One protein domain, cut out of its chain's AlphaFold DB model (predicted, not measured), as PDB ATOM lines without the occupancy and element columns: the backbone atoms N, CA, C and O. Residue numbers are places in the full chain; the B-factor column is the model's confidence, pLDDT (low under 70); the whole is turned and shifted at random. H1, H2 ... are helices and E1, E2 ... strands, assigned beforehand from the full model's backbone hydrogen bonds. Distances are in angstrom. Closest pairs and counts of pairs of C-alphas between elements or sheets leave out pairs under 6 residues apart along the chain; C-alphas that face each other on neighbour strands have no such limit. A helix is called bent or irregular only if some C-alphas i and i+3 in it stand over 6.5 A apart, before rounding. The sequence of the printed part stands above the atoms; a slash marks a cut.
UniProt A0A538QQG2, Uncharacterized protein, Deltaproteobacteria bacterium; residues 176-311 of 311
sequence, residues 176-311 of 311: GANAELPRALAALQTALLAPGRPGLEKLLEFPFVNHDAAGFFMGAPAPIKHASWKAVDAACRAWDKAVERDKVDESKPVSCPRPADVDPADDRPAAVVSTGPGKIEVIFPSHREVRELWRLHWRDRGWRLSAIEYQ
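What this domain is: This is residues 176 to 311 of the 311 residues of an uncharacterized protein of Deltaproteobacteria bacterium (UniProt A0A538QQG2). A strongly twisted wall of six strands has two long helices over one face: H1 runs slantwise over E5 beside E6, and H4 lies higher, over the E2 and E1 end of the sheet. No named helix covers the other face; the short H2 sits beside the strands, and residues 241 to 246, of which 241 to 244 belong to H4, stick out. The printed part has 136 residues with four named helices and six named strands, in the order H1, H2, E1, H3, E2, H4, E3, E4, E5, E6; the sheet is mixed, in the order E2, E1, E6, E5, E4, E3, and the class is mixed, helices and strands. The whole is compact, with a radius of gyration of the C-alphas of 14.5 A and spans of 44 by 32 by 28 A.

Where its parts are: H1, residues 176 to 193, is 26.3 A long and begins at C-alpha 176 at (202.336, 206.731, 283.583). It is irregular, with C-alphas 179 and 182 7.1 A apart, and has a kink of 36 degrees near residue 183. H2, residues 200 to 203, runs without a residue between into E1, residues 204 to 210, 11.2 A long. H3, residues 213 to 218, and E2, residues 224 to 226, follow. H4, residues 229 to 244, is 22.2 A long and ends at C-alpha 244 at (173.509, 229.438, 303.132). After residues 245 to 270, with no named element, come E3, residues 271 to 276, 15.5 A, and E4, residues 279 to 283, 13.3 A. E5, residues 292 to 299, is 22.6 A long. E6, residues 302 to 310, is 23.7 A long, bends by 51 degrees at residue 306 and ends at C-alpha 310 at (182.650, 205.109, 303.567).

How they stand to each other: E3, E4, E5 and E6 form a meander, each strand the antiparallel neighbour of the one before, and each successive two are a hairpin. N 273 and O 281 are 2.9 A apart between E3 and E4, N 294 and O 282 2.8 A between E4 and E5, and N 304 and O 297 2.8 A between E5 and E6, each within hydrogen-bond range. E1 is parallel to E6 at 10 degrees, with N 205 and O 305 at 2.9 A. E2, an edge strand like E3, is antiparallel to E1 at 163 degrees, with N 226 and O 208 at 2.8 A. H1 and H4 lie on the same face of the sheet, as two layers, helices on one face of a sheet. H1 has a height over the sheet of 8.6 A and stands at 53 degrees to E5 on the local plane; its closest C-alphas to E6 are those of Ala 184 and Trp 303, 6.0 A. H4, at a height over the sheet of 13.3 A, runs along the strands, at 27 degrees to E1 on the local plane; its C-alpha 232 is 6.2 A from that of His 226 in E2. H1 touches H2 with residues 188 to 192 alone, the closest C-alphas being those of Ala 191 and Leu 200, 5.5 A. H2 is at the sheet's level, but only just, at 3.8 A. H3 only grazes the sheet, with residues 213 to 216; H1 and H4 are apart. In H4 every O i to N i+4 pair is within hydrogen-bond range, in H1 12 of 14, and in H3 0 of 2, with 2 of 3 O i to N i+3 pairs; H2 is too short for an O i to N i+4 pair.

The domain as a whole: The two C-alphas farthest apart are those of Gly 176 and Arg 245, 44.7 A. The printed part has no cut and ends at residue 311, the chain's last. The link from H4 to E3, 26 residues, is long. The mean pLDDT of the printed part is 84.5; residues 213 to 221, 249 to 253, 264 to 266 and 287 to 289 are under 70.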
ATOM      1  N   GLY A 176     202.950 205.436 283.877       86.06
ATOM      2  CA  GLY A 176     202.336 206.731 283.583       86.06
ATOM      3  C   GLY A 176     201.131 207.015 284.478       86.06
ATOM      4  O   GLY A 176     200.992 208.122 284.995       86.06
ATOM      5  N   ALA A 177     200.304 205.998 284.724       89.31
ATOM      6  CA  ALA A 177     199.185 206.092 285.656       89.31
ATOM      7  C   ALA A 177     199.657 206.344 287.100       89.31
ATOM      8  O   ALA A 177     199.134 207.225 287.783       89.31
ATOM      9  N   ASN A 178     200.695 205.640 287.553       86.50
ATOM     10  CA  ASN A 178     201.276 205.853 288.879       86.50
ATOM     11  C   ASN A 178     201.869 207.271 289.029       86.50
ATOM     12  O   ASN A 178     201.644 207.939 290.035       86.50
ATOM     13  N   ALA A 179     202.564 207.772 288.001       85.62
ATOM     14  CA  ALA A 179     203.147 209.114 288.003       85.62
ATOM     15  C   ALA A 179     202.095 210.243 288.019       85.62
ATOM     16  O   ALA A 179     202.356 211.317 288.561       85.62
ATOM     17  N   GLU A 180     200.912 210.024 287.438       91.12
ATOM     18  CA  GLU A 180     199.833 211.021 287.396       91.12
ATOM     19  C   GLU A 180     199.029 211.083 288.702       91.12
ATOM     20  O   GLU A 180     198.520 212.146 289.057       91.12
ATOM     21  N   LEU A 181     198.958 209.980 289.458       91.06
ATOM     22  CA  LEU A 181     198.073 209.855 290.618       91.06
ATOM     23  C   LEU A 181     198.198 211.000 291.644       91.06
ATOM     24  O   LEU A 181     197.163 211.549 292.022       91.06
ATOM     25  N   PRO A 182     199.401 211.437 292.079       87.94
ATOM     26  CA  PRO A 182     199.507 212.537 293.040       87.94
ATOM     27  C   PRO A 182     198.877 213.842 292.536       87.94
ATOM     28  O   PRO A 182     198.255 214.571 293.309       87.94
ATOM     29  N   ARG A 183     199.003 214.132 291.231       90.62
ATOM     30  CA  ARG A 183     198.401 215.318 290.613       90.62
ATOM     31  C   ARG A 183     196.879 215.191 290.570       90.62
ATOM     32  O   ARG A 183     196.199 216.157 290.914       90.62
ATOM     33  N   ALA A 184     196.356 214.028 290.187       93.88
ATOM     34  CA  ALA A 184     194.917 213.785 290.169       93.88
ATOM     35  C   ALA A 184     194.280 213.923 291.555       93.88
ATOM     36  O   ALA A 184     193.256 214.591 291.682       93.88
ATOM     37  N   LEU A 185     194.893 213.349 292.597       92.56
ATOM     38  CA  LEU A 185     194.382 213.450 293.969       92.56
ATOM     39  C   LEU A 185     194.346 214.903 294.456       92.56
ATOM     40  O   LEU A 185     193.326 215.343 294.982       92.56
ATOM     41  N   ALA A 186     195.405 215.678 294.202       90.56
ATOM     42  CA  ALA A 186     195.430 217.101 294.542       90.56
ATOM     43  C   ALA A 186     194.358 217.906 293.781       90.56
ATOM     44  O   ALA A 186     193.694 218.767 294.364       90.56
ATOM     45  N   ALA A 187     194.160 217.618 292.489       93.50
ATOM     46  CA  ALA A 187     193.140 218.270 291.671       93.50
ATOM     47  C   ALA A 187     191.717 217.938 292.148       93.50
ATOM     48  O   ALA A 187     190.887 218.841 292.246       93.50
ATOM     49  N   LEU A 188     191.450 216.672 292.484       94.69
ATOM     50  CA  LEU A 188     190.173 216.221 293.042       94.69
ATOM     51  C   LEU A 188     189.882 216.896 294.382       94.69
ATOM     52  O   LEU A 188     188.827 217.509 294.523       94.69
ATOM     53  N   GLN A 189     190.832 216.861 295.323       91.31
ATOM     54  CA  GLN A 189     190.673 217.488 296.638       91.31
ATOM     55  C   GLN A 189     190.390 218.992 296.498       91.31
ATOM     56  O   GLN A 189     189.443 219.508 297.087       91.31
ATOM     57  N   THR A 190     191.147 219.684 295.640       91.69
ATOM     58  CA  THR A 190     190.955 221.118 295.367       91.69
ATOM     59  C   THR A 190     189.578 221.406 294.763       91.69
ATOM     60  O   THR A 190     188.888 222.323 295.207       91.69
ATOM     61  N   ALA A 191     189.157 220.631 293.759       93.75
ATOM     62  CA  ALA A 191     187.880 220.839 293.080       93.75
ATOM     63  C   ALA A 191     186.674 220.533 293.984       93.75
ATOM     64  O   ALA A 191     185.661 221.220 293.887       93.75
ATOM     65  N   LEU A 192     186.782 219.529 294.861       91.69
ATOM     66  CA  LEU A 192     185.740 219.162 295.823       91.69
ATOM     67  C   LEU A 192     185.605 220.184 296.965       91.69
ATOM     68  O   LEU A 192     184.491 220.421 297.427       91.69
ATOM     69  N   LEU A 193     186.710 220.812 297.390       88.81
ATOM     70  CA  LEU A 193     186.717 221.876 298.406       88.81
ATOM     71  C   LEU A 193     186.206 223.227 297.879       88.81
ATOM     72  O   LEU A 193     185.690 224.039 298.646       88.81
ATOM     73  N   ALA A 194     186.383 223.505 296.588       88.19
ATOM     74  CA  ALA A 194     186.107 224.820 296.025       88.19
ATOM     75  C   ALA A 194     184.592 225.107 295.883       88.19
ATOM     76  O   ALA A 194     183.858 224.293 295.308       88.19
ATOM     77  N   PRO A 195     184.109 226.299 296.296       82.94
ATOM     78  CA  PRO A 195     182.740 226.737 296.023       82.94
ATOM     79  C   PRO A 195     182.414 226.670 294.526       82.94
ATOM     80  O   PRO A 195     183.212 227.080 293.683       82.94
ATOM     81  N   GLY A 196     181.249 226.119 294.176       83.69
ATOM     82  CA  GLY A 196     180.846 225.927 292.777       83.69
ATOM     83  C   GLY A 196     181.616 224.839 292.009       83.69
ATOM     84  O   GLY A 196     181.271 224.566 290.863       83.69
ATOM     85  N   ARG A 197     182.609 224.186 292.633       90.38
ATOM     86  CA  ARG A 197     183.300 222.972 292.151       90.38
ATOM     87  C   ARG A 197     183.841 223.086 290.715       90.38
ATOM     88  O   ARG A 197     183.547 222.241 289.861       90.38
ATOM     89  N   PRO A 198     184.624 224.136 290.409       90.69
ATOM     90  CA  PRO A 198     185.110 224.396 289.062       90.69
ATOM     91  C   PRO A 198     185.929 223.220 288.523       90.69
ATOM     92  O   PRO A 198     186.848 222.722 289.167       90.69
ATOM     93  N   GLY A 199     185.606 222.787 287.305       92.62
ATOM     94  CA  GLY A 199     186.352 221.736 286.611       92.62
ATOM     95  C   GLY A 199     186.138 220.317 287.143       92.62
ATOM     96  O   GLY A 199     186.664 219.392 286.525       92.62
ATOM     97  N   LEU A 200     185.338 220.123 288.202       95.00
ATOM     98  CA  LEU A 200     185.053 218.801 288.770       95.00
ATOM     99  C   LEU A 200     184.451 217.848 287.729       95.00
ATOM    100  O   LEU A 200     184.831 216.685 287.696       95.00
ATOM    101  N   GLU A 201     183.611 218.345 286.815       95.50
ATOM    102  CA  GLU A 201     183.073 217.575 285.678       95.50
ATOM    103  C   GLU A 201     184.147 216.769 284.941       95.50
ATOM    104  O   GLU A 201     183.940 215.608 284.604       95.50
ATOM    105  N   LYS A 202     185.316 217.376 284.717       94.94
ATOM    106  CA  LYS A 202     186.410 216.741 283.981       94.94
ATOM    107  C   LYS A 202     187.131 215.690 284.806       94.94
ATOM    108  O   LYS A 202     187.938 214.979 284.229       94.94
ATOM    109  N   LEU A 203     186.920 215.623 286.115       96.44
ATOM    110  CA  LEU A 203     187.598 214.704 287.027       96.44
ATOM    111  C   LEU A 203     186.716 213.518 287.432       96.44
ATOM    112  O   LEU A 203     187.227 212.573 288.025       96.44
ATOM    113  N   LEU A 204     185.422 213.541 287.105       96.75
ATOM    114  CA  LEU A 204     184.484 212.466 287.427       96.75
ATOM    115  C   LEU A 204     184.350 211.460 286.278       96.75
ATOM    116  O   LEU A 204     184.445 211.810 285.102       96.75
ATOM    117  N   GLU A 205     184.078 210.206 286.630       96.56
ATOM    118  CA  GLU A 205     183.560 209.194 285.710       96.56
ATOM    119  C   GLU A 205     182.077 208.962 285.987       96.56
ATOM    120  O   GLU A 205     181.676 208.791 287.137       96.56
ATOM    121  N   PHE A 206     181.264 208.930 284.929       95.25
ATOM    122  CA  PHE A 206     179.834 208.651 285.032       95.25
ATOM    123  C   PHE A 206     179.499 207.223 284.560       95.25
ATOM    124  O   PHE A 206     180.036 206.790 283.539       95.25
ATOM    125  N   PRO A 207     178.582 206.503 285.241       95.88
ATOM    126  CA  PRO A 207     177.820 206.942 286.414       95.88
ATOM    127  C   PRO A 207     178.704 207.089 287.663       95.88
ATOM    128  O   PRO A 207     179.457 206.181 288.001       95.88
ATOM    129  N   PHE A 208     178.578 208.233 288.336       96.31
ATOM    130  CA  PHE A 208     179.335 208.572 289.540       96.31
ATOM    131  C   PHE A 208     178.510 208.201 290.769       96.31
ATOM    132  O   PHE A 208     177.299 208.438 290.789       96.31
ATOM    133  N   VAL A 209     179.141 207.632 291.793       93.75
ATOM    134  CA  VAL A 209     178.452 207.222 293.024       93.75
ATOM    135  C   VAL A 209     179.059 207.923 294.227       93.75
ATOM    136  O   VAL A 209     180.262 207.860 294.434       93.75
ATOM    137  N   ASN A 210     178.245 208.541 295.072       90.19
ATOM    138  CA  ASN A 210     178.706 208.963 296.389       90.19
ATOM    139  C   ASN A 210     177.814 208.392 297.484       90.19
ATOM    140  O   ASN A 210     176.611 208.208 297.300       90.19
ATOM    141  N   HIS A 211     178.420 208.115 298.625       82.50
ATOM    142  CA  HIS A 211     177.715 207.813 299.859       82.50
ATOM    143  C   HIS A 211     177.681 209.080 300.719       82.50
ATOM    144  O   HIS A 211     178.429 210.028 300.469       82.50
ATOM    145  N   ASP A 212     176.798 209.112 301.710       71.50
ATOM    146  CA  ASP A 212     176.811 210.145 302.741       71.50
ATOM    147  C   ASP A 212     177.271 209.540 304.067       71.50
ATOM    148  O   ASP A 212     176.697 208.552 304.527       71.50
ATOM    149  N   ALA A 213     178.280 210.146 304.689       61.31
ATOM    150  CA  ALA A 213     178.785 209.741 305.995       61.31
ATOM    151  C   ALA A 213     177.715 209.854 307.095       61.31
ATOM    152  O   ALA A 213     177.725 209.059 308.032       61.31
ATOM    153  N   ALA A 214     176.767 210.797 306.983       59.56
ATOM    154  CA  ALA A 214     175.729 210.988 308.000       59.56
ATOM    155  C   ALA A 214     174.792 209.773 308.123       59.56
ATOM    156  O   ALA A 214     174.310 209.461 309.211       59.56
ATOM    157  N   GLY A 215     174.594 209.030 307.027       56.75
ATOM    158  CA  GLY A 215     173.799 207.807 307.041       56.75
ATOM    159  C   GLY A 215     174.454 206.658 307.810       56.75
ATOM    160  O   GLY A 215     173.720 205.805 308.295       56.75
ATOM    161  N   PHE A 216     175.786 206.662 307.982       59.19
ATOM    162  CA  PHE A 216     176.547 205.557 308.588       59.19
ATOM    163  C   PHE A 216     176.189 205.306 310.059       59.19
ATOM    164  O   PHE A 216     176.096 204.161 310.498       59.19
ATOM    165  N   PHE A 217     175.888 206.367 310.813       57.28
ATOM    166  CA  PHE A 217     175.455 206.257 312.210       57.28
ATOM    167  C   PHE A 217     174.017 205.725 312.366       57.28
ATOM    168  O   PHE A 217     173.616 205.358 313.468       57.28
ATOM    169  N   MET A 218     173.239 205.655 311.275       55.75
ATOM    170  CA  MET A 218     171.850 205.168 311.252       55.75
ATOM    171  C   MET A 218     171.661 203.887 310.409       55.75
ATOM    172  O   MET A 218     170.534 203.416 310.255       55.75
ATOM    173  N   GLY A 219     172.742 203.310 309.864       61.41
ATOM    174  CA  GLY A 219     172.747 202.144 308.966       61.41
ATOM    175  C   GLY A 219     173.801 202.274 307.858       61.41
ATOM    176  O   GLY A 219     174.552 203.234 307.829       61.41
ATOM    177  N   ALA A 220     173.886 201.339 306.905       60.53
ATOM    178  CA  ALA A 220     174.758 201.545 305.741       60.53
ATOM    179  C   ALA A 220     174.133 202.617 304.818       60.53
ATOM    180  O   ALA A 220     173.010 202.402 304.345       60.53
ATOM    181  N   PRO A 221     174.791 203.765 304.556       66.50
ATOM    182  CA  PRO A 221     174.218 204.812 303.715       66.50
ATOM    183  C   PRO A 221     173.933 204.267 302.315       66.50
ATOM    184  O   PRO A 221     174.760 203.580 301.720       66.50
ATOM    185  N   ALA A 222     172.749 204.561 301.777       76.25
ATOM    186  CA  ALA A 222     172.399 204.127 300.432       76.25
ATOM    187  C   ALA A 222     173.263 204.865 299.388       76.25
ATOM    188  O   ALA A 222     173.464 206.076 299.513       76.25
ATOM    189  N   PRO A 223     173.738 204.179 298.332       86.44
ATOM    190  CA  PRO A 223     174.518 204.813 297.278       86.44
ATOM    191  C   PRO A 223     173.674 205.837 296.512       86.44
ATOM    192  O   PRO A 223     172.604 205.514 295.987       86.44
ATOM    193  N   ILE A 224     174.194 207.053 296.370       88.62
ATOM    194  CA  ILE A 224     173.602 208.115 295.557       88.62
ATOM    195  C   ILE A 224     174.260 208.068 294.183       88.62
ATOM    196  O   ILE A 224     175.444 208.361 294.026       88.62
ATOM    197  N   LYS A 225     173.490 207.658 293.174       92.88
ATOM    198  CA  LYS A 225     173.976 207.517 291.798       92.88
ATOM    199  C   LYS A 225     173.672 208.773 290.993       92.88
ATOM    200  O   LYS A 225     172.513 209.148 290.825       92.88
ATOM    201  N   HIS A 226     174.707 209.348 290.402       94.81
ATOM    202  CA  HIS A 226     174.618 210.462 289.471       94.81
ATOM    203  C   HIS A 226     174.919 209.972 288.061       94.81
ATOM    204  O   HIS A 226     176.005 209.474 287.780       94.81
ATOM    205  N   ALA A 227     173.964 210.127 287.147       96.31
ATOM    206  CA  ALA A 227     174.142 209.706 285.755       96.31
ATOM    207  C   ALA A 227     174.936 210.717 284.904       96.31
ATOM    208  O   ALA A 227     175.345 210.390 283.794       96.31
ATOM    209  N   SER A 228     175.105 211.957 285.373       96.88
ATOM    210  CA  SER A 228     175.763 213.030 284.619       96.88
ATOM    211  C   SER A 228     176.230 214.168 285.523       96.88
ATOM    212  O   SER A 228     175.738 214.319 286.645       96.88
ATOM    213  N   TRP A 229     177.094 215.035 284.990       95.81
ATOM    214  CA  TRP A 229     177.514 216.265 285.662       95.81
ATOM    215  C   TRP A 229     176.336 217.158 286.042       95.81
ATOM    216  O   TRP A 229     176.290 217.662 287.157       95.81
ATOM    217  N   LYS A 230     175.322 217.281 285.175       95.81
ATOM    218  CA  LYS A 230     174.116 218.067 285.469       95.81
ATOM    219  C   LYS A 230     173.427 217.621 286.766       95.81
ATOM    220  O   LYS A 230     172.890 218.466 287.478       95.81
ATOM    221  N   ALA A 231     173.434 216.318 287.065       94.62
ATOM    222  CA  ALA A 231     172.865 215.784 288.302       94.62
ATOM    223  C   ALA A 231     173.718 216.156 289.526       94.62
ATOM    224  O   ALA A 231     173.175 216.666 290.505       94.62
ATOM    225  N   VAL A 232     175.043 215.995 289.428       94.06
ATOM    226  CA  VAL A 232     175.994 216.379 290.488       94.06
ATOM    227  C   VAL A 232     175.907 217.876 290.781       94.06
ATOM    228  O   VAL A 232     175.710 218.286 291.919       94.06
ATOM    229  N   ASP A 233     175.982 218.703 289.745       94.19
ATOM    230  CA  ASP A 233     175.958 220.162 289.832       94.19
ATOM    231  C   ASP A 233     174.634 220.678 290.430       94.19
ATOM    232  O   ASP A 233     174.616 221.580 291.267       94.19
ATOM    233  N   ALA A 234     173.500 220.054 290.082       92.38
ATOM    234  CA  ALA A 234     172.213 220.354 290.708       92.38
ATOM    235  C   ALA A 234     172.175 219.973 292.199       92.38
ATOM    236  O   ALA A 234     171.712 220.774 293.012       92.38
ATOM    237  N   ALA A 235     172.676 218.786 292.560       90.44
ATOM    238  CA  ALA A 235     172.764 218.342 293.951       90.44
ATOM    239  C   ALA A 235     173.646 219.279 294.787       90.44
ATOM    240  O   ALA A 235     173.286 219.661 295.899       90.44
ATOM    241  N   CYS A 236     174.764 219.711 294.218       90.06
ATOM    242  CA  CYS A 236     175.703 220.618 294.851       90.06
ATOM    243  C   CYS A 236     175.163 222.040 295.013       90.06
ATOM    244  O   CYS A 236     175.247 222.589 296.106       90.06
ATOM    245  N   ARG A 237     174.488 222.605 294.006       89.88
ATOM    246  CA  ARG A 237     173.789 223.892 294.172       89.88
ATOM    247  C   ARG A 237     172.664 223.832 295.205       89.88
ATOM    248  O   ARG A 237     172.437 224.805 295.920       89.88
ATOM    249  N   ALA A 238     171.932 222.718 295.268       87.19
ATOM    250  CA  ALA A 238     170.894 222.524 296.277       87.19
ATOM    251  C   ALA A 238     171.489 222.478 297.692       87.19
ATOM    252  O   ALA A 238     170.932 223.097 298.598       87.19
ATOM    253  N   TRP A 239     172.628 221.800 297.851       84.25
ATOM    254  CA  TRP A 239     173.390 221.759 299.095       84.25
ATOM    255  C   TRP A 239     173.896 223.142 299.512       84.25
ATOM    256  O   TRP A 239     173.577 223.593 300.608       84.25
ATOM    257  N   ASP A 240     174.605 223.844 298.628       84.50
ATOM    258  CA  ASP A 240     175.189 225.156 298.927       84.50
ATOM    259  C   ASP A 240     174.089 226.145 299.374       84.50
ATOM    260  O   ASP A 240     174.216 226.826 300.389       84.50
ATOM    261  N   LYS A 241     172.924 226.116 298.710       85.81
ATOM    262  CA  LYS A 241     171.746 226.912 299.089       85.81
ATOM    263  C   LYS A 241     171.122 226.502 300.430       85.81
ATOM    264  O   LYS A 241     170.493 227.336 301.082       85.81
ATOM    265  N   ALA A 242     171.200 225.230 300.817       82.81
ATOM    266  CA  ALA A 242     170.721 224.760 302.118       82.81
ATOM    267  C   ALA A 242     171.650 225.226 303.247       82.81
ATOM    268  O   ALA A 242     171.151 225.700 304.267       82.81
ATOM    269  N   VAL A 243     172.968 225.169 303.023       81.88
ATOM    270  CA  VAL A 243     174.001 225.694 303.932       81.88
ATOM    271  C   VAL A 243     173.829 227.198 304.138       81.88
ATOM    272  O   VAL A 243     173.704 227.642 305.272       81.88
ATOM    273  N   GLU A 244     173.716 227.979 303.059       82.81
ATOM    274  CA  GLU A 244     173.509 229.438 303.132       82.81
ATOM    275  C   GLU A 244     172.273 229.846 303.947       82.81
ATOM    276  O   GLU A 244     172.203 230.949 304.484       82.81
ATOM    277  N   ARG A 245     171.261 228.977 304.002       85.56
ATOM    278  CA  ARG A 245     169.988 229.243 304.677       85.56
ATOM    279  C   ARG A 245     169.931 228.706 306.102       85.56
ATOM    280  O   ARG A 245     168.869 228.846 306.704       85.56
ATOM    281  N   ASP A 246     171.000 228.072 306.586       80.88
ATOM    282  CA  ASP A 246     171.020 227.308 307.840       80.88
ATOM    283  C   ASP A 246     169.878 226.269 307.904       80.88
ATOM    284  O   ASP A 246     169.141 226.129 308.875       80.88
ATOM    285  N   LYS A 247     169.648 225.592 306.771       78.81
ATOM    286  CA  LYS A 247     168.586 224.586 306.578       78.81
ATOM    287  C   LYS A 247     169.155 223.224 306.210       78.81
ATOM    288  O   LYS A 247     168.521 222.462 305.477       78.81
ATOM    289  N   VAL A 248     170.369 222.941 306.666       74.25
ATOM    290  CA  VAL A 248     170.979 221.628 306.498       74.25
ATOM    291  C   VAL A 248     170.259 220.656 307.420       74.25
ATOM    292  O   VAL A 248     170.242 220.823 308.633       74.25
ATOM    293  N   ASP A 249     169.637 219.647 306.825       69.44
ATOM    294  CA  ASP A 249     169.082 218.521 307.557       69.44
ATOM    295  C   ASP A 249     170.116 217.397 307.540       69.44
ATOM    296  O   ASP A 249     170.206 216.645 306.569       69.44
ATOM    297  N   GLU A 250     170.920 217.316 308.598       66.31
ATOM    298  CA  GLU A 250     171.979 216.309 308.737       66.31
ATOM    299  C   GLU A 250     171.433 214.875 308.830       66.31
ATOM    300  O   GLU A 250     172.193 213.924 308.696       66.31
ATOM    301  N   SER A 251     170.115 214.696 309.002       62.03
ATOM    302  CA  SER A 251     169.473 213.378 308.955       62.03
ATOM    303  C   SER A 251     169.196 212.880 307.528       62.03
ATOM    304  O   SER A 251     168.768 211.735 307.350       62.03
ATOM    305  N   LYS A 252     169.420 213.713 306.499       64.88
ATOM    306  CA  LYS A 252     169.188 213.366 305.090       64.88
ATOM    307  C   LYS A 252     170.493 213.153 304.322       64.88
ATOM    308  O   LYS A 252     171.417 213.941 304.495       64.88
ATOM    309  N   PRO A 253     170.513 212.193 303.372       65.75
ATOM    310  CA  PRO A 253     171.665 211.966 302.515       65.75
ATOM    311  C   PRO A 253     172.113 213.228 301.771       65.75
ATOM    312  O   PRO A 253     171.352 213.837 301.011       65.75
ATOM    313  N   VAL A 254     173.378 213.585 301.946       74.50
ATOM    314  CA  VAL A 254     174.048 214.655 301.213       74.50
ATOM    315  C   VAL A 254     174.387 214.163 299.805       74.50
ATOM    316  O   VAL A 254     175.377 213.472 299.570       74.50
ATOM    317  N   SER A 255     173.566 214.545 298.826       81.62
ATOM    318  CA  SER A 255     173.758 214.146 297.423       81.62
ATOM    319  C   SER A 255     174.960 214.787 296.733       81.62
ATOM    320  O   SER A 255     175.345 214.339 295.658       81.62
ATOM    321  N   CYS A 256     175.533 215.848 297.298       87.50
ATOM    322  CA  CYS A 256     176.719 216.477 296.732       87.50
ATOM    323  C   CYS A 256     177.995 215.792 297.252       87.50
ATOM    324  O   CYS A 256     178.145 215.686 298.470       87.50
ATOM    325  N   PRO A 257     178.927 215.361 296.377       89.44
ATOM    326  CA  PRO A 257     180.186 214.770 296.815       89.44
ATOM    327  C   PRO A 257     181.001 215.748 297.661       89.44
ATOM    328  O   PRO A 257     181.056 216.950 297.375       89.44
ATOM    329  N   ARG A 258     181.646 215.206 298.694       85.06
ATOM    330  CA  ARG A 258     182.507 215.935 299.624       85.06
ATOM    331  C   ARG A 258     183.973 215.566 299.390       85.06
ATOM    332  O   ARG A 258     184.232 214.491 298.860       85.06
ATOM    333  N   PRO A 259     184.913 216.468 299.710       84.94
ATOM    334  CA  PRO A 259     186.329 216.123 299.749       84.94
ATOM    335  C   PRO A 259     186.599 215.125 300.874       84.94
ATOM    336  O   PRO A 259     185.801 215.035 301.808       84.94
ATOM    337  N   ALA A 260     187.759 214.471 300.811       83.06
ATOM    338  CA  ALA A 260     188.211 213.636 301.907       83.06
ATOM    339  C   ALA A 260     188.391 214.495 303.166       83.06
ATOM    340  O   ALA A 260     188.972 215.584 303.073       83.06
ATOM    341  N   ASP A 261     187.890 214.020 304.313       78.19
ATOM    342  CA  ASP A 261     188.069 214.653 305.635       78.19
ATOM    343  C   ASP A 261     189.499 214.409 306.144       78.19
ATOM    344  O   ASP A 261     189.743 213.652 307.082       78.19
ATOM    345  N   VAL A 262     190.454 214.997 305.425       74.50
ATOM    346  CA  VAL A 262     191.895 214.875 305.638       74.50
ATOM    347  C   VAL A 262     192.513 216.263 305.721       74.50
ATOM    348  O   VAL A 262     192.162 217.149 304.939       74.50
ATOM    349  N   ASP A 263     193.453 216.452 306.643       71.25
ATOM    350  CA  ASP A 263     194.344 217.604 306.679       71.25
ATOM    351  C   ASP A 263     195.329 217.496 305.504       71.25
ATOM    352  O   ASP A 263     196.233 216.661 305.533       71.25
ATOM    353  N   PRO A 264     195.233 218.342 304.464       63.25
ATOM    354  CA  PRO A 264     196.103 218.237 303.296       63.25
ATOM    355  C   PRO A 264     197.597 218.421 303.613       63.25
ATOM    356  O   PRO A 264     198.438 218.092 302.772       63.25
ATOM    357  N   ALA A 265     197.936 218.995 304.775       61.19
ATOM    358  CA  ALA A 265     199.312 219.198 305.211       61.19
ATOM    359  C   ALA A 265     199.915 217.971 305.916       61.19
ATOM    360  O   ALA A 265     201.139 217.809 305.875       61.19
ATOM    361  N   ASP A 266     199.090 217.121 306.532       65.81
ATOM    362  CA  ASP A 266     199.548 216.029 307.404       65.81
ATOM    363  C   ASP A 266     199.050 214.651 306.942       65.81
ATOM    364  O   ASP A 266     199.801 213.670 306.903       65.81
ATOM    365  N   ASP A 267     197.807 214.585 306.473       70.25
ATOM    366  CA  ASP A 267     197.159 213.349 306.083       70.25
ATOM    367  C   ASP A 267     197.487 212.967 304.643       70.25
ATOM    368  O   ASP A 267     197.132 213.610 303.651       70.25
ATOM    369  N   ARG A 268     198.151 211.825 304.529       75.88
ATOM    370  CA  ARG A 268     198.305 211.092 303.275       75.88
ATOM    371  C   ARG A 268     197.209 210.036 303.202       75.88
ATOM    372  O   ARG A 268     196.695 209.646 304.249       75.88
ATOM    373  N   PRO A 269     196.885 209.503 302.010       85.56
ATOM    374  CA  PRO A 269     196.132 208.259 301.939       85.56
ATOM    375  C   PRO A 269     196.723 207.231 302.911       85.56
ATOM    376  O   PRO A 269     197.937 207.163 303.045       85.56
ATOM    377  N   ALA A 270     195.896 206.450 303.592       81.75
ATOM    378  CA  ALA A 270     196.332 205.337 304.427       81.75
ATOM    379  C   ALA A 270     196.767 204.133 303.575       81.75
ATOM    380  O   ALA A 270     197.661 203.383 303.961       81.75
ATOM    381  N   ALA A 271     196.147 203.949 302.406       82.69
ATOM    382  CA  ALA A 271     196.524 202.921 301.444       82.69
ATOM    383  C   ALA A 271     196.077 203.293 300.026       82.69
ATOM    384  O   ALA A 271     195.104 204.026 299.833       82.69
ATOM    385  N   VAL A 272     196.767 202.735 299.029       87.44
ATOM    386  CA  VAL A 272     196.324 202.737 297.633       87.44
ATOM    387  C   VAL A 272     196.393 201.308 297.112       87.44
ATOM    388  O   VAL A 272     197.456 200.689 297.130       87.44
ATOM    389  N   VAL A 273     195.262 200.774 296.661       86.44
ATOM    390  CA  VAL A 273     195.128 199.360 296.291       86.44
ATOM    391  C   VAL A 273     194.648 199.246 294.852       86.44
ATOM    392  O   VAL A 273     193.644 199.844 294.478       86.44
ATOM    393  N   SER A 274     195.344 198.452 294.037       86.88
ATOM    394  CA  SER A 274     194.855 198.074 292.708       86.88
ATOM    395  C   SER A 274     193.729 197.049 292.835       86.88
ATOM    396  O   SER A 274     193.912 195.991 293.440       86.88
ATOM    397  N   THR A 275     192.571 197.356 292.251       89.19
ATOM    398  CA  THR A 275     191.388 196.474 292.215       89.19
ATOM    399  C   THR A 275     191.154 195.856 290.839       89.19
ATOM    400  O   THR A 275     190.211 195.093 290.633       89.19
ATOM    401  N   GLY A 276     192.029 196.157 289.881       86.00
ATOM    402  CA  GLY A 276     192.013 195.608 288.536       86.00
ATOM    403  C   GLY A 276     192.734 196.520 287.543       86.00
ATOM    404  O   GLY A 276     193.224 197.587 287.915       86.00
ATOM    405  N   PRO A 277     192.795 196.130 286.259       87.19
ATOM    406  CA  PRO A 277     193.444 196.931 285.227       87.19
ATOM    407  C   PRO A 277     192.888 198.360 285.179       87.19
ATOM    408  O   PRO A 277     191.709 198.567 284.888       87.19
ATOM    409  N   GLY A 278     193.743 199.339 285.488       90.62
ATOM    410  CA  GLY A 278     193.382 200.756 285.506       90.62
ATOM    411  C   GLY A 278     192.355 201.133 286.575       90.62
ATOM    412  O   GLY A 278     191.670 202.133 286.396       90.62
ATOM    413  N   LYS A 279     192.202 200.356 287.650       94.31
ATOM    414  CA  LYS A 279     191.273 200.656 288.746       94.31
ATOM    415  C   LYS A 279     191.986 200.596 290.082       94.31
ATOM    416  O   LYS A 279     192.687 199.625 290.366       94.31
ATOM    417  N   ILE A 280     191.780 201.622 290.894       94.38
ATOM    418  CA  ILE A 280     192.362 201.709 292.228       94.38
ATOM    419  C   ILE A 280     191.329 202.162 293.250       94.38
ATOM    420  O   ILE A 280     190.350 202.836 292.923       94.38
ATOM    421  N   GLU A 281     191.602 201.813 294.495       93.81
ATOM    422  CA  GLU A 281     190.962 202.364 295.678       93.81
ATOM    423  C   GLU A 281     192.006 203.146 296.474       93.81
ATOM    424  O   GLU A 281     193.103 202.647 296.733       93.81
ATOM    425  N   VAL A 282     191.675 204.384 296.829       92.62
ATOM    426  CA  VAL A 282     192.480 205.254 297.688       92.62
ATOM    427  C   VAL A 282     191.736 205.375 299.001       92.62
ATOM    428  O   VAL A 282     190.621 205.887 299.038       92.62
ATOM    429  N   ILE A 283     192.341 204.861 300.061       89.56
ATOM    430  CA  ILE A 283     191.754 204.825 301.397       89.56
ATOM    431  C   ILE A 283     192.378 205.960 302.184       89.56
ATOM    432  O   ILE A 283     193.603 206.038 302.259       89.56
ATOM    433  N   PHE A 284     191.562 206.818 302.776       87.81
ATOM    434  CA  PHE A 284     192.030 207.925 303.597       87.81
ATOM    435  C   PHE A 284     192.022 207.547 305.081       87.81
ATOM    436  O   PHE A 284     191.235 206.688 305.501       87.81
ATOM    437  N   PRO A 285     192.922 208.136 305.888       80.69
ATOM    438  CA  PRO A 285     192.805 208.059 307.334       80.69
ATOM    439  C   PRO A 285     191.457 208.646 307.756       80.69
ATOM    440  O   PRO A 285     190.867 209.454 307.041       80.69
ATOM    441  N   SER A 286     190.958 208.214 308.909       70.06
ATOM    442  CA  SER A 286     189.756 208.802 309.480       70.06
ATOM    443  C   SER A 286     190.079 209.466 310.802       70.06
ATOM    444  O   SER A 286     190.655 208.833 311.687       70.06
ATOM    445  N   HIS A 287     189.651 210.720 310.937       63.91
ATOM    446  CA  HIS A 287     189.521 211.414 312.224       63.91
ATOM    447  C   HIS A 287     188.188 211.097 312.915       63.91
ATOM    448  O   HIS A 287     187.884 211.628 313.982       63.91
ATOM    449  N   ARG A 288     187.375 210.232 312.298       58.75
ATOM    450  CA  ARG A 288     186.092 209.719 312.785       58.75
ATOM    451  C   ARG A 288     186.158 208.184 312.828       58.75
ATOM    452  O   ARG A 288     187.158 207.574 312.472       58.75
ATOM    453  N   GLU A 289     185.092 207.523 313.264       62.78
ATOM    454  CA  GLU A 289     185.052 206.048 313.301       62.78
ATOM    455  C   GLU A 289     184.935 205.398 311.905       62.78
ATOM    456  O   GLU A 289     185.047 204.182 311.795       62.78
ATOM    457  N   VAL A 290     184.744 206.191 310.838       71.12
ATOM    458  CA  VAL A 290     184.429 205.716 309.478       71.12
ATOM    459  C   VAL A 290     185.456 206.229 308.470       71.12
ATOM    460  O   VAL A 290     185.668 207.438 308.367       71.12
ATOM    461  N   ARG A 291     186.106 205.341 307.722       77.75
ATOM    462  CA  ARG A 291     187.123 205.679 306.714       77.75
ATOM    463  C   ARG A 291     186.482 206.068 305.400       77.75
ATOM    464  O   ARG A 291     185.559 205.412 304.939       77.75
ATOM    465  N   GLU A 292     187.019 207.097 304.758       86.50
ATOM    466  CA  GLU A 292     186.619 207.464 303.405       86.50
ATOM    467  C   GLU A 292     187.473 206.729 302.368       86.50
ATOM    468  O   GLU A 292     188.688 206.567 302.524       86.50
ATOM    469  N   LEU A 293     186.830 206.288 301.291       91.00
ATOM    470  CA  LEU A 293     187.453 205.586 300.180       91.00
ATOM    471  C   LEU A 293     187.051 206.233 298.859       91.00
ATOM    472  O   LEU A 293     185.869 206.423 298.569       91.00
ATOM    473  N   TRP A 294     188.038 206.512 298.014       95.06
ATOM    474  CA  TRP A 294     187.829 206.952 296.637       95.06
ATOM    475  C   TRP A 294     188.127 205.819 295.665       95.06
ATOM    476  O   TRP A 294     189.209 205.233 295.696       95.06
ATOM    477  N   ARG A 295     187.196 205.544 294.747       96.31
ATOM    478  CA  ARG A 295     187.442 204.661 293.598       96.31
ATOM    479  C   ARG A 295     187.867 205.502 292.405       96.31
ATOM    480  O   ARG A 295     187.125 206.393 291.989       96.31
ATOM    481  N   LEU A 296     189.032 205.206 291.836       97.31
ATOM    482  CA  LEU A 296     189.524 205.889 290.643       97.31
ATOM    483  C   LEU A 296     189.757 204.918 289.493       97.31
ATOM    484  O   LEU A 296     190.240 203.799 289.679       97.31
ATOM    485  N   HIS A 297     189.447 205.381 288.288       96.44
ATOM    486  CA  HIS A 297     189.685 204.676 287.040       96.44
ATOM    487  C   HIS A 297     190.657 205.462 286.155       96.44
ATOM    488  O   HIS A 297     190.525 206.671 285.979       96.44
ATOM    489  N   TRP A 298     191.629 204.770 285.573       95.19
ATOM    490  CA  TRP A 298     192.580 205.329 284.623       95.19
ATOM    491  C   TRP A 298     191.988 205.311 283.214       95.19
ATOM    492  O   TRP A 298     191.740 204.242 282.647       95.19
ATOM    493  N   ARG A 299     191.760 206.492 282.634       90.06
ATOM    494  CA  ARG A 299     191.188 206.670 281.290       90.06
ATOM    495  C   ARG A 299     191.842 207.856 280.597       90.06
ATOM    496  O   ARG A 299     192.088 208.879 281.220       90.06
ATOM    497  N   ASP A 300     192.127 207.728 279.303       89.94
ATOM    498  CA  ASP A 300     192.629 208.833 278.469       89.94
ATOM    499  C   ASP A 300     193.842 209.581 279.057       89.94
ATOM    500  O   ASP A 300     193.999 210.788 278.879       89.94
ATOM    501  N   ARG A 301     194.727 208.839 279.739       90.50
ATOM    502  CA  ARG A 301     195.907 209.351 280.457       90.50
ATOM    503  C   ARG A 301     195.599 210.262 281.659       90.50
ATOM    504  O   ARG A 301     196.403 211.139 281.970       90.50
ATOM    505  N   GLY A 302     194.466 210.058 282.328       94.56
ATOM    506  CA  GLY A 302     194.154 210.699 283.604       94.56
ATOM    507  C   GLY A 302     193.308 209.812 284.514       94.56
ATOM    508  O   GLY A 302     192.546 208.958 284.052       94.56
ATOM    509  N   TRP A 303     193.423 210.023 285.823       97.06
ATOM    510  CA  TRP A 303     192.516 209.396 286.780       97.06
ATOM    511  C   TRP A 303     191.159 210.103 286.814       97.06
ATOM    512  O   TRP A 303     191.062 211.334 286.803       97.06
ATOM    513  N   ARG A 304     190.095 209.303 286.860       97.44
ATOM    514  CA  ARG A 304     188.709 209.741 287.016       97.44
ATOM    515  C   ARG A 304     188.131 209.151 288.288       97.44
ATOM    516  O   ARG A 304     188.233 207.946 288.500       97.44
ATOM    517  N   LEU A 305     187.519 209.984 289.114       97.69
ATOM    518  CA  LEU A 305     186.834 209.554 290.324       97.69
ATOM    519  C   LEU A 305     185.472 208.961 289.947       97.69
ATOM    520  O   LEU A 305     184.611 209.662 289.416       97.69
ATOM    521  N   SER A 306     185.287 207.668 290.204       96.94
ATOM    522  CA  SER A 306     184.046 206.944 289.910       96.94
ATOM    523  C   SER A 306     183.162 206.776 291.143       96.94
ATOM    524  O   SER A 306     181.937 206.724 291.005       96.94
ATOM    525  N   ALA A 307     183.751 206.749 292.345       95.38
ATOM    526  CA  ALA A 307     182.975 206.739 293.575       95.38
ATOM    527  C   ALA A 307     183.673 207.359 294.792       95.38
ATOM    528  O   ALA A 307     184.899 207.314 294.893       95.38
ATOM    529  N   ILE A 308     182.860 207.861 295.728       93.06
ATOM    530  CA  ILE A 308     183.232 208.174 297.116       93.06
ATOM    531  C   ILE A 308     182.392 207.291 298.044       93.06
ATOM    532  O   ILE A 308     181.157 207.296 297.987       93.06
ATOM    533  N   GLU A 309     183.056 206.508 298.880       87.88
ATOM    534  CA  GLU A 309     182.448 205.526 299.777       87.88
ATOM    535  C   GLU A 309     182.982 205.691 301.199       87.88
ATOM    536  O   GLU A 309     184.010 206.328 301.413       87.88
ATOM    537  N   TYR A 310     182.274 205.102 302.159       79.94
ATOM    538  CA  TYR A 310     182.650 205.109 303.567       79.94
ATOM    539  C   TYR A 310     182.664 203.667 304.095       79.94
ATOM    540  O   TYR A 310     181.739 202.907 303.793       79.94
ATOM    541  N   GLN A 311     183.719 203.293 304.824       70.50
ATOM    542  CA  GLN A 311     183.967 201.955 305.381       70.50
ATOM    543  C   GLN A 311     184.224 201.995 306.883       70.50
ATOM    544  O   GLN A 311     184.952 202.906 307.334       70.50
TER     545      GLN A 311